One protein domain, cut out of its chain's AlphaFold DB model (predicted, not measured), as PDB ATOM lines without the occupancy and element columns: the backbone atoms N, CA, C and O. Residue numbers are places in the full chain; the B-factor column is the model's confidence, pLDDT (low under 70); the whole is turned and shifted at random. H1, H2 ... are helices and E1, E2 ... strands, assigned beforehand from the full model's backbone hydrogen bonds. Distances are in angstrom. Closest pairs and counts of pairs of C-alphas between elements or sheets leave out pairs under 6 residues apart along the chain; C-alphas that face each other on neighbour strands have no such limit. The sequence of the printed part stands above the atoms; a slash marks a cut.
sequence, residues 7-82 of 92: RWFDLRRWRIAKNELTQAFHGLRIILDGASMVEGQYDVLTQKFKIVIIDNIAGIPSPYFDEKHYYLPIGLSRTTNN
ATOM      1  N   ARG A   7      -4.538  50.333 -85.619       96.88
ATOM      2  CA  ARG A   7      -3.659  49.250 -86.096       96.88
ATOM      3  C   ARG A   7      -4.042  48.749 -87.492       96.88
ATOM      4  O   ARG A   7      -3.157  48.416 -88.273       96.88
ATOM      5  N   TRP A   8      -5.335  48.745 -87.823       95.50
ATOM      6  CA  TRP A   8      -5.819  48.371 -89.154       95.50
ATOM      7  C   TRP A   8      -5.286  49.303 -90.248       95.50
ATOM      8  O   TRP A   8      -4.816  48.849 -91.292       95.50
ATOM      9  N   PHE A   9      -5.325  50.612 -90.003       96.69
ATOM     10  CA  PHE A   9      -4.850  51.616 -90.951       96.69
ATOM     11  C   PHE A   9      -3.325  51.693 -90.982       96.69
ATOM     12  O   PHE A   9      -2.752  51.800 -92.064       96.69
ATOM     13  N   ASP A  10      -2.666  51.568 -89.828       98.19
ATOM     14  CA  ASP A  10      -1.206  51.587 -89.710       98.19
ATOM     15  C   ASP A  10      -0.548  50.463 -90.513       98.19
ATOM     16  O   ASP A  10       0.300  50.713 -91.367       98.19
ATOM     17  N   LEU A  11      -1.004  49.223 -90.326       97.94
ATOM     18  CA  LEU A  11      -0.483  48.073 -91.067       97.94
ATOM     19  C   LEU A  11      -0.665  48.216 -92.585       97.94
ATOM     20  O   LEU A  11       0.191  47.783 -93.366       97.94
ATOM     21  N   ARG A  12      -1.780  48.828 -93.006       97.62
ATOM     22  CA  ARG A  12      -2.108  49.039 -94.419       97.62
ATOM     23  C   ARG A  12      -1.277  50.158 -95.039       97.62
ATOM     24  O   ARG A  12      -0.680  49.940 -96.091       97.62
ATOM     25  N   ARG A  13      -1.172  51.318 -94.383       97.81
ATOM     26  CA  ARG A  13      -0.386  52.462 -94.886       97.81
ATOM     27  C   ARG A  13       1.116  52.180 -94.895       97.81
ATOM     28  O   ARG A  13       1.810  52.662 -95.779       97.81
ATOM     29  N   TRP A  14       1.607  51.368 -93.957       98.31
ATOM     30  CA  TRP A  14       3.003  50.927 -93.919       98.31
ATOM     31  C   TRP A  14       3.319  49.776 -94.872       98.31
ATOM     32  O   TRP A  14       4.480  49.403 -94.983       98.31
ATOM     33  N   ARG A  15       2.319  49.203 -95.556       97.62
ATOM     34  CA  ARG A  15       2.504  48.068 -96.478       97.62
ATOM     35  C   ARG A  15       3.138  46.833 -95.830       97.62
ATOM     36  O   ARG A  15       3.863  46.095 -96.480       97.62
ATOM     37  N   ILE A  16       2.781  46.554 -94.575       98.25
ATOM     38  CA  ILE A  16       3.251  45.357 -93.847       98.25
ATOM     39  C   ILE A  16       2.126  44.396 -93.445       98.25
ATOM     40  O   ILE A  16       2.403  43.288 -93.008       98.25
ATOM     41  N   ALA A  17       0.856  44.775 -93.644       97.81
ATOM     42  CA  ALA A  17      -0.306  43.938 -93.322       97.81
ATOM     43  C   ALA A  17      -0.223  42.489 -93.841       97.81
ATOM     44  O   ALA A  17      -0.563  41.580 -93.095       97.81
ATOM     45  N   LYS A  18       0.268  42.252 -95.065       97.50
ATOM     46  CA  LYS A  18       0.432  40.891 -95.598       97.50
ATOM     47  C   LYS A  18       1.327  40.017 -94.724       97.50
ATOM     48  O   LYS A  18       0.943  38.901 -94.406       97.50
ATOM     49  N   ASN A  19       2.478  40.531 -94.302       96.31
ATOM     50  CA  ASN A  19       3.424  39.775 -93.483       96.31
ATOM     51  C   ASN A  19       2.947  39.678 -92.028       96.31
ATOM     52  O   ASN A  19       3.069  38.635 -91.402       96.31
ATOM     53  N   GLU A  20       2.361  40.757 -91.505       96.62
ATOM     54  CA  GLU A  20       1.977  40.859 -90.095       96.62
ATOM     55  C   GLU A  20       0.663  40.138 -89.763       96.62
ATOM     56  O   GLU A  20       0.484  39.699 -88.629       96.62
ATOM     57  N   LEU A  21      -0.270  40.041 -90.718       95.50
ATOM     58  CA  LEU A  21      -1.601  39.452 -90.518       95.50
ATOM     59  C   LEU A  21      -1.754  38.056 -91.136       95.50
ATOM     60  O   LEU A  21      -2.706  37.362 -90.789       95.50
ATOM     61  N   THR A  22      -0.839  37.624 -92.015       96.19
ATOM     62  CA  THR A  22      -0.830  36.253 -92.568       96.19
ATOM     63  C   THR A  22      -0.067  35.308 -91.654       96.19
ATOM     64  O   THR A  22       0.941  34.711 -92.025       96.19
ATOM     65  N   GLN A  23      -0.523  35.212 -90.413       92.31
ATOM     66  CA  GLN A  23       0.048  34.311 -89.429       92.31
ATOM     67  C   GLN A  23      -0.967  34.011 -88.340       92.31
ATOM     68  O   GLN A  23      -1.832  34.827 -88.016       92.31
ATOM     69  N   ALA A  24      -0.824  32.843 -87.731       93.38
ATOM     70  CA  ALA A  24      -1.481  32.595 -86.470       93.38
ATOM     71  C   ALA A  24      -0.702  33.265 -85.333       93.38
ATOM     72  O   ALA A  24       0.527  33.254 -85.312       93.38
ATOM     73  N   PHE A  25      -1.428  33.828 -84.374       93.44
ATOM     74  CA  PHE A  25      -0.826  34.396 -83.175       93.44
ATOM     75  C   PHE A  25      -0.741  33.360 -82.055       93.44
ATOM     76  O   PHE A  25      -1.297  32.260 -82.142       93.44
ATOM     77  N   HIS A  26      -0.049  33.750 -80.990       94.88
ATOM     78  CA  HIS A  26       0.068  32.983 -79.762       94.88
ATOM     79  C   HIS A  26      -0.906  33.521 -78.716       94.88
ATOM     80  O   HIS A  26      -1.185  34.720 -78.660       94.88
ATOM     81  N   GLY A  27      -1.398  32.629 -77.868       95.19
ATOM     82  CA  GLY A  27      -2.139  32.969 -76.662       95.19
ATOM     83  C   GLY A  27      -1.314  32.698 -75.415       95.19
ATOM     84  O   GLY A  27      -0.362  31.919 -75.430       95.19
ATOM     85  N   LEU A  28      -1.733  33.304 -74.310       96.31
ATOM     86  CA  LEU A  28      -1.213  32.995 -72.988       96.31
ATOM     87  C   LEU A  28      -2.273  32.231 -72.199       96.31
ATOM     88  O   LEU A  28      -3.416  32.676 -72.099       96.31
ATOM     89  N   ARG A  29      -1.890  31.111 -71.592       96.06
ATOM     90  CA  ARG A  29      -2.687  30.436 -70.567       96.06
ATOM     91  C   ARG A  29      -1.955  30.511 -69.243       96.06
ATOM     92  O   ARG A  29      -0.834  30.028 -69.117       96.06
ATOM     93  N   ILE A  30      -2.626  31.096 -68.261       94.75
ATOM     94  CA  ILE A  30      -2.148  31.186 -66.886       94.75
ATOM     95  C   ILE A  30      -2.879  30.112 -66.085       94.75
ATOM     96  O   ILE A  30      -4.107  30.082 -66.061       94.75
ATOM     97  N   ILE A  31      -2.121  29.203 -65.477       93.94
ATOM     98  CA  ILE A  31      -2.642  28.121 -64.641       93.94
ATOM     99  C   ILE A  31      -2.205  28.410 -63.210       93.94
ATOM    100  O   ILE A  31      -1.008  28.433 -62.929       93.94
ATOM    101  N   LEU A  32      -3.169  28.652 -62.325       90.69
ATOM    102  CA  LEU A  32      -2.900  28.923 -60.916       90.69
ATOM    103  C   LEU A  32      -2.532  27.630 -60.187       90.69
ATOM    104  O   LEU A  32      -3.169  26.595 -60.392       90.69
ATOM    105  N   ASP A  33      -1.527  27.698 -59.318       91.00
ATOM    106  CA  ASP A  33      -1.263  26.634 -58.356       91.00
ATOM    107  C   ASP A  33      -2.162  26.843 -57.134       91.00
ATOM    108  O   ASP A  33      -1.862  27.652 -56.254       91.00
ATOM    109  N   GLY A  34      -3.281  26.120 -57.093       88.31
ATOM    110  CA  GLY A  34      -4.261  26.232 -56.013       88.31
ATOM    111  C   GLY A  34      -3.677  25.959 -54.625       88.31
ATOM    112  O   GLY A  34      -4.130  26.563 -53.662       88.31
ATOM    113  N   ALA A  35      -2.634  25.128 -54.511       90.12
ATOM    114  CA  ALA A  35      -1.982  24.852 -53.229       90.12
ATOM    115  C   ALA A  35      -1.164  26.043 -52.702       90.12
ATOM    116  O   ALA A  35      -0.908  26.140 -51.504       90.12
ATOM    117  N   SER A  36      -0.754  26.952 -53.589       88.50
ATOM    118  CA  SER A  36      -0.063  28.196 -53.231       88.50
ATOM    119  C   SER A  36      -1.017  29.357 -52.923       88.50
ATOM    120  O   SER A  36      -0.564  30.444 -52.571       88.50
ATOM    121  N   MET A  37      -2.329  29.153 -53.082       85.69
ATOM    122  CA  MET A  37      -3.353  30.181 -52.914       85.69
ATOM    123  C   MET A  37      -4.069  29.992 -51.576       85.69
ATOM    124  O   MET A  37      -4.577  28.913 -51.280       85.69
ATOM    125  N   VAL A  38      -4.157  31.060 -50.783       85.81
ATOM    126  CA  VAL A  38      -4.955  31.104 -49.552       85.81
ATOM    127  C   VAL A  38      -5.994  32.209 -49.711       85.81
ATOM    128  O   VAL A  38      -5.659  33.340 -50.063       85.81
ATOM    129  N   GLU A  39      -7.268  31.882 -49.489       85.31
ATOM    130  CA  GLU A  39      -8.357  32.850 -49.626       85.31
ATOM    131  C   GLU A  39      -8.135  34.057 -48.704       85.31
ATOM    132  O   GLU A  39      -7.826  33.916 -47.521       85.31
ATOM    133  N   GLY A  40      -8.250  35.263 -49.266       85.31
ATOM    134  CA  GLY A  40      -8.021  36.510 -48.537       85.31
ATOM    135  C   GLY A  40      -6.548  36.858 -48.280       85.31
ATOM    136  O   GLY A  40      -6.286  37.931 -47.739       85.31
ATOM    137  N   GLN A  41      -5.588  36.020 -48.689       84.88
ATOM    138  CA  GLN A  41      -4.153  36.305 -48.593       84.88
ATOM    139  C   GLN A  41      -3.512  36.337 -49.982       84.88
ATOM    140  O   GLN A  41      -3.280  35.310 -50.622       84.88
ATOM    141  N   TYR A  42      -3.213  37.552 -50.440       81.62
ATOM    142  CA  TYR A  42      -2.584  37.804 -51.730       81.62
ATOM    143  C   TYR A  42      -1.137  38.244 -51.530       81.62
ATOM    144  O   TYR A  42      -0.883  39.383 -51.142       81.62
ATOM    145  N   ASP A  43      -0.199  37.336 -51.788       84.00
ATOM    146  CA  ASP A  43       1.236  37.603 -51.707       84.00
ATOM    147  C   ASP A  43       1.947  37.140 -52.985       84.00
ATOM    148  O   ASP A  43       2.000  35.957 -53.320       84.00
ATOM    149  N   VAL A  44       2.522  38.110 -53.694       82.00
ATOM    150  CA  VAL A  44       3.226  37.916 -54.967       82.00
ATOM    151  C   VAL A  44       4.495  37.069 -54.841       82.00
ATOM    152  O   VAL A  44       4.986  36.577 -55.853       82.00
ATOM    153  N   LEU A  45       5.044  36.909 -53.632       87.31
ATOM    154  CA  LEU A  45       6.263  36.133 -53.394       87.31
ATOM    155  C   LEU A  45       5.987  34.641 -53.175       87.31
ATOM    156  O   LEU A  45       6.866  33.814 -53.418       87.31
ATOM    157  N   THR A  46       4.789  34.288 -52.712       86.31
ATOM    158  CA  THR A  46       4.428  32.911 -52.339       86.31
ATOM    159  C   THR A  46       3.460  32.262 -53.318       86.31
ATOM    160  O   THR A  46       3.519  31.046 -53.521       86.31
ATOM    161  N   GLN A  47       2.619  33.060 -53.975       89.81
ATOM    162  CA  GLN A  47       1.670  32.591 -54.973       89.81
ATOM    163  C   GLN A  47       2.367  32.174 -56.268       89.81
ATOM    164  O   GLN A  47       3.162  32.911 -56.850       89.81
ATOM    165  N   LYS A  48       2.038  30.973 -56.746       90.88
ATOM    166  CA  LYS A  48       2.655  30.362 -57.921       90.88
ATOM    167  C   LYS A  48       1.649  30.221 -59.051       90.88
ATOM    168  O   LYS A  48       0.468  29.930 -58.860       90.88
ATOM    169  N   PHE A  49       2.150  30.381 -60.267       92.19
ATOM    170  CA  PHE A  49       1.402  30.112 -61.482       92.19
ATOM    171  C   PHE A  49       2.331  29.546 -62.548       92.19
ATOM    172  O   PHE A  49       3.523  29.848 -62.604       92.19
ATOM    173  N   LYS A  50       1.761  28.720 -63.420       93.38
ATOM    174  CA  LYS A  50       2.416  28.243 -64.630       93.38
ATOM    175  C   LYS A  50       1.909  29.055 -65.812       93.38
ATOM    176  O   LYS A  50       0.704  29.131 -66.049       93.38
ATOM    177  N   ILE A  51       2.841  29.609 -66.576       95.75
ATOM    178  CA  ILE A  51       2.554  30.201 -67.879       95.75
ATOM    179  C   ILE A  51       2.710  29.120 -68.948       95.75
ATOM    180  O   ILE A  51       3.716  28.412 -68.986       95.75
ATOM    181  N   VAL A  52       1.721  29.008 -69.827       97.56
ATOM    182  CA  VAL A  52       1.775  28.173 -71.026       97.56
ATOM    183  C   VAL A  52       1.518  29.057 -72.240       97.56
ATOM    184  O   VAL A  52       0.521  29.780 -72.282       97.56
ATOM    185  N   ILE A  53       2.411  28.990 -73.224       97.06
ATOM    186  CA  ILE A  53       2.189  29.586 -74.541       97.06
ATOM    187  C   ILE A  53       1.297  28.624 -75.322       97.06
ATOM    188  O   ILE A  53       1.587  27.431 -75.405       97.06
ATOM    189  N   ILE A  54       0.176  29.131 -75.828       96.19
ATOM    190  CA  ILE A  54      -0.688  28.392 -76.746       96.19
ATOM    191  C   ILE A  54      -0.324  28.829 -78.156       96.19
ATOM    192  O   ILE A  54      -0.558  29.982 -78.525       96.19
ATOM    193  N   ASP A  55       0.206  27.899 -78.938       93.25
ATOM    194  CA  ASP A  55       0.471  28.120 -80.352       93.25
ATOM    195  C   ASP A  55      -0.830  28.096 -81.156       93.25
ATOM    196  O   ASP A  55      -1.781  27.388 -80.822       93.25
ATOM    197  N   ASN A  56      -0.852  28.867 -82.241       92.38
ATOM    198  CA  ASN A  56      -1.957  28.940 -83.191       92.38
ATOM    199  C   ASN A  56      -3.349  29.114 -82.551       92.38
ATOM    200  O   ASN A  56      -4.233  28.263 -82.669       92.38
ATOM    201  N   ILE A  57      -3.585  30.275 -81.939       93.25
ATOM    202  CA  ILE A  57      -4.923  30.614 -81.422       93.25
ATOM    203  C   ILE A  57      -5.932  31.001 -82.512       93.25
ATOM    204  O   ILE A  57      -7.092  31.256 -82.206       93.25
ATOM    205  N   ALA A  58      -5.500  31.077 -83.773       89.56
ATOM    206  CA  ALA A  58      -6.340  31.513 -84.886       89.56
ATOM    207  C   ALA A  58      -7.116  30.362 -85.556       89.56
ATOM    208  O   ALA A  58      -8.039  30.616 -86.325       89.56
ATOM    209  N   GLY A  59      -6.780  29.107 -85.238       86.06
ATOM    210  CA  GLY A  59      -7.456  27.925 -85.768       86.06
ATOM    211  C   GLY A  59      -7.033  27.560 -87.195       86.06
ATOM    212  O   GLY A  59      -5.933  27.885 -87.648       86.06
ATOM    213  N   ILE A  60      -7.903  26.814 -87.883       88.69
ATOM    214  CA  ILE A  60      -7.715  26.366 -89.269       88.69
ATOM    215  C   ILE A  60      -8.938  26.815 -90.089       88.69
ATOM    216  O   ILE A  60     -10.064  26.533 -89.672       88.69
ATOM    217  N   PRO A  61      -8.749  27.459 -91.257       88.31
ATOM    218  CA  PRO A  61      -7.465  27.842 -91.846       88.31
ATOM    219  C   PRO A  61      -6.804  28.992 -91.082       88.31
ATOM    220  O   PRO A  61      -7.480  29.798 -90.444       88.31
ATOM    221  N   SER A  62      -5.478  29.085 -91.177       89.88
ATOM    222  CA  SER A  62      -4.776  30.255 -90.657       89.88
ATOM    223  C   SER A  62      -5.255  31.522 -91.377       89.88
ATOM    224  O   SER A  62      -5.526  31.484 -92.583       89.88
ATOM    225  N   PRO A  63      -5.365  32.647 -90.657       93.19
ATOM    226  CA  PRO A  63      -5.741  33.913 -91.255       93.19
ATOM    227  C   PRO A  63      -4.687  34.334 -92.279       93.19
ATOM    228  O   PRO A  63      -3.495  34.060 -92.125       93.19
ATOM    229  N   TYR A  64      -5.146  35.003 -93.331       95.12
ATOM    230  CA  TYR A  64      -4.292  35.497 -94.398       95.12
ATOM    231  C   TYR A  64      -4.719  36.890 -94.841       95.12
ATOM    232  O   TYR A  64      -5.884  37.286 -94.733       95.12
ATOM    233  N   PHE A  65      -3.753  37.635 -95.364       97.12
ATOM    234  CA  PHE A  65      -3.950  38.961 -95.914       97.12
ATOM    235  C   PHE A  65      -3.224  39.077 -97.256       97.12
ATOM    236  O   PHE A  65      -2.001  39.162 -97.307       97.12
ATOM    237  N   ASP A  66      -3.986  39.113 -98.346       97.00
ATOM    238  CA  ASP A  66      -3.451  39.244 -99.701       97.00
ATOM    239  C   ASP A  66      -3.211  40.704-100.100       97.00
ATOM    240  O   ASP A  66      -3.801  41.629 -99.542       97.00
ATOM    241  N   GLU A  67      -2.426  40.917-101.161       97.50
ATOM    242  CA  GLU A  67      -2.165  42.252-101.727       97.50
ATOM    243  C   GLU A  67      -3.447  43.031-102.059       97.50
ATOM    244  O   GLU A  67      -3.529  44.240-101.840       97.50
ATOM    245  N   LYS A  68      -4.490  42.344-102.539       96.88
ATOM    246  CA  LYS A  68      -5.781  42.979-102.838       96.88
ATOM    247  C   LYS A  68      -6.424  43.596-101.588       96.88
ATOM    248  O   LYS A  68      -6.984  44.681-101.677       96.88
ATOM    249  N   HIS A  69      -6.249  42.997-100.402       97.69
ATOM    250  CA  HIS A  69      -6.869  43.456 -99.150       97.69
ATOM    251  C   HIS A  69      -6.335  44.818 -98.665       97.69
ATOM    252  O   HIS A  69      -6.908  45.432 -97.759       97.69
ATOM    253  N   TYR A  70      -5.269  45.353 -99.276       97.94
ATOM    254  CA  TYR A  70      -4.870  46.741 -99.046       97.94
ATOM    255  C   TYR A  70      -5.910  47.753 -99.527       97.94
ATOM    256  O   TYR A  70      -5.891  48.881 -99.036       97.94
ATOM    257  N   TYR A  71      -6.846  47.371-100.394       96.69
ATOM    258  CA  TYR A  71      -7.961  48.199-100.844       96.69
ATOM    259  C   TYR A  71      -9.285  47.473-100.606       96.69
ATOM    260  O   TYR A  71      -9.344  46.251-100.628       96.69
ATOM    261  N   LEU A  72     -10.352  48.222-100.328       95.44
ATOM    262  CA  LEU A  72     -11.686  47.627-100.245       95.44
ATOM    263  C   LEU A  72     -12.271  47.520-101.656       95.44
ATOM    264  O   LEU A  72     -12.042  48.437-102.445       95.44
ATOM    265  N   PRO A  73     -13.038  46.469-101.982       96.31
ATOM    266  CA  PRO A  73     -13.743  46.415-103.256       96.31
ATOM    267  C   PRO A  73     -14.729  47.584-103.368       96.31
ATOM    268  O   PRO A  73     -15.418  47.931-102.403       96.31
ATOM    269  N   ILE A  74     -14.798  48.191-104.547       95.19
ATOM    270  CA  ILE A  74     -15.758  49.243-104.884       95.19
ATOM    271  C   ILE A  74     -17.127  48.611-105.152       95.19
ATOM    272  O   ILE A  74     -18.138  49.119-104.657       95.19
ATOM    273  N   GLY A  75     -17.137  47.475-105.851       92.88
ATOM    274  CA  GLY A  75     -18.297  46.635-106.102       92.88
ATOM    275  C   GLY A  75     -19.002  46.945-107.421       92.88
ATOM    276  O   GLY A  75     -19.120  48.101-107.837       92.88
ATOM    277  N   LEU A  76     -19.543  45.883-108.030       90.81
ATOM    278  CA  LEU A  76     -20.141  45.913-109.365       90.81
ATOM    279  C   LEU A  76     -21.223  46.990-109.514       90.81
ATOM    280  O   LEU A  76     -21.225  47.714-110.496       90.81
ATOM    281  N   SER A  77     -22.103  47.164-108.522       91.25
ATOM    282  CA  SER A  77     -23.203  48.140-108.607       91.25
ATOM    283  C   SER A  77     -22.733  49.585-108.793       91.25
ATOM    284  O   SER A  77     -23.456  50.399-109.360       91.25
ATOM    285  N   ARG A  78     -21.535  49.931-108.313       91.31
ATOM    286  CA  ARG A  78     -20.979  51.282-108.437       91.31
ATOM    287  C   ARG A  78     -20.199  51.442-109.733       91.31
ATOM    288  O   ARG A  78     -20.354  52.466-110.394       91.31
ATOM    289  N   THR A  79     -19.403  50.440-110.102       92.56
ATOM    290  CA  THR A  79     -18.605  50.463-111.336       92.56
ATOM    291  C   THR A  79     -19.485  50.370-112.584       92.56
ATOM    292  O   THR A  79     -19.206  51.051-113.564       92.56
ATOM    293  N   THR A  80     -20.614  49.649-112.546       92.50
ATOM    294  CA  THR A  80     -21.570  49.607-113.671       92.50
ATOM    295  C   THR A  80     -22.357  50.901-113.848       92.50
ATOM    296  O   THR A  80     -22.794  51.206-114.953       92.50
ATOM    297  N   ASN A  81     -22.563  51.664-112.770       95.00
ATOM    298  CA  ASN A  81     -23.292  52.934-112.823       95.00
ATOM    299  C   ASN A  81     -22.415  54.103-113.297       95.00
ATOM    300  O   ASN A  81     -22.941  55.137-113.705       95.00
ATOM    301  N   ASN A  82     -21.089  53.968-113.229       94.38
ATOM    302  CA  ASN A  82     -20.146  54.993-113.657       94.38
ATOM    303  C   ASN A  82     -18.938  54.356-114.351       94.38
ATOM    304  O   ASN A  82     -18.003  53.915-113.688       94.38
TER     305      ASN A  82
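Overview. This is residues 7 to 82 of the 92 residues of the protein "SusD_RagB domain-containing protein" of Bacteroidales bacterium (UniProt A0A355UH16). A long rod: a two-stranded hairpin, E1 and E2, makes one arm, three short helices, H1, H2 and H3, form a loose group beyond it, and residues 72 to 82, with H4, stick out at the far end. The 76 printed residues include, in order, H1, H2, antiparallel E1 and E2, H3 and H4; the class is mixed, with under half in named elements. It is extended, radius of gyration of the C-alphas 22.3 A, spanning 70 by 24 by 24 A.

Arrangement. H1, residues 7 to 13, and H2, residues 17 to 21, are close but not clearly touching; their closest C-alphas, Leu 11 and Ala 17, are 4.7 A apart. E1, residues 27 to 32, and E2, residues 49 to 54, are an antiparallel hairpin at 157 degrees; N 29 and O 52, 2.8 A apart, are within hydrogen-bond range. H3, residues 67 to 70, is close to H1 but not clearly touching, closest C-alphas Arg 12 and Tyr 70, 5.9 A. H4, residues 76 to 79, is apart from H3. Every O i to N i+4 pair in H1 and H2 is within hydrogen-bond range; H3 and H4 are too short for one.

Along the chain. H1 begins at C-alpha 7 (-3.659, 49.250, -86.096). E1 measures 16.3 A, E2 15.5 A. H4 ends at C-alpha 79 (-18.605, 50.463, -111.336).

Size, cuts and confidence. The C-alphas farthest apart, Val 38 and Asn 82, are 70.1 A apart. The printed part has no cut; links E1 to E2 and E2 to H3 are long. No printed residue is under 70 in pLDDT.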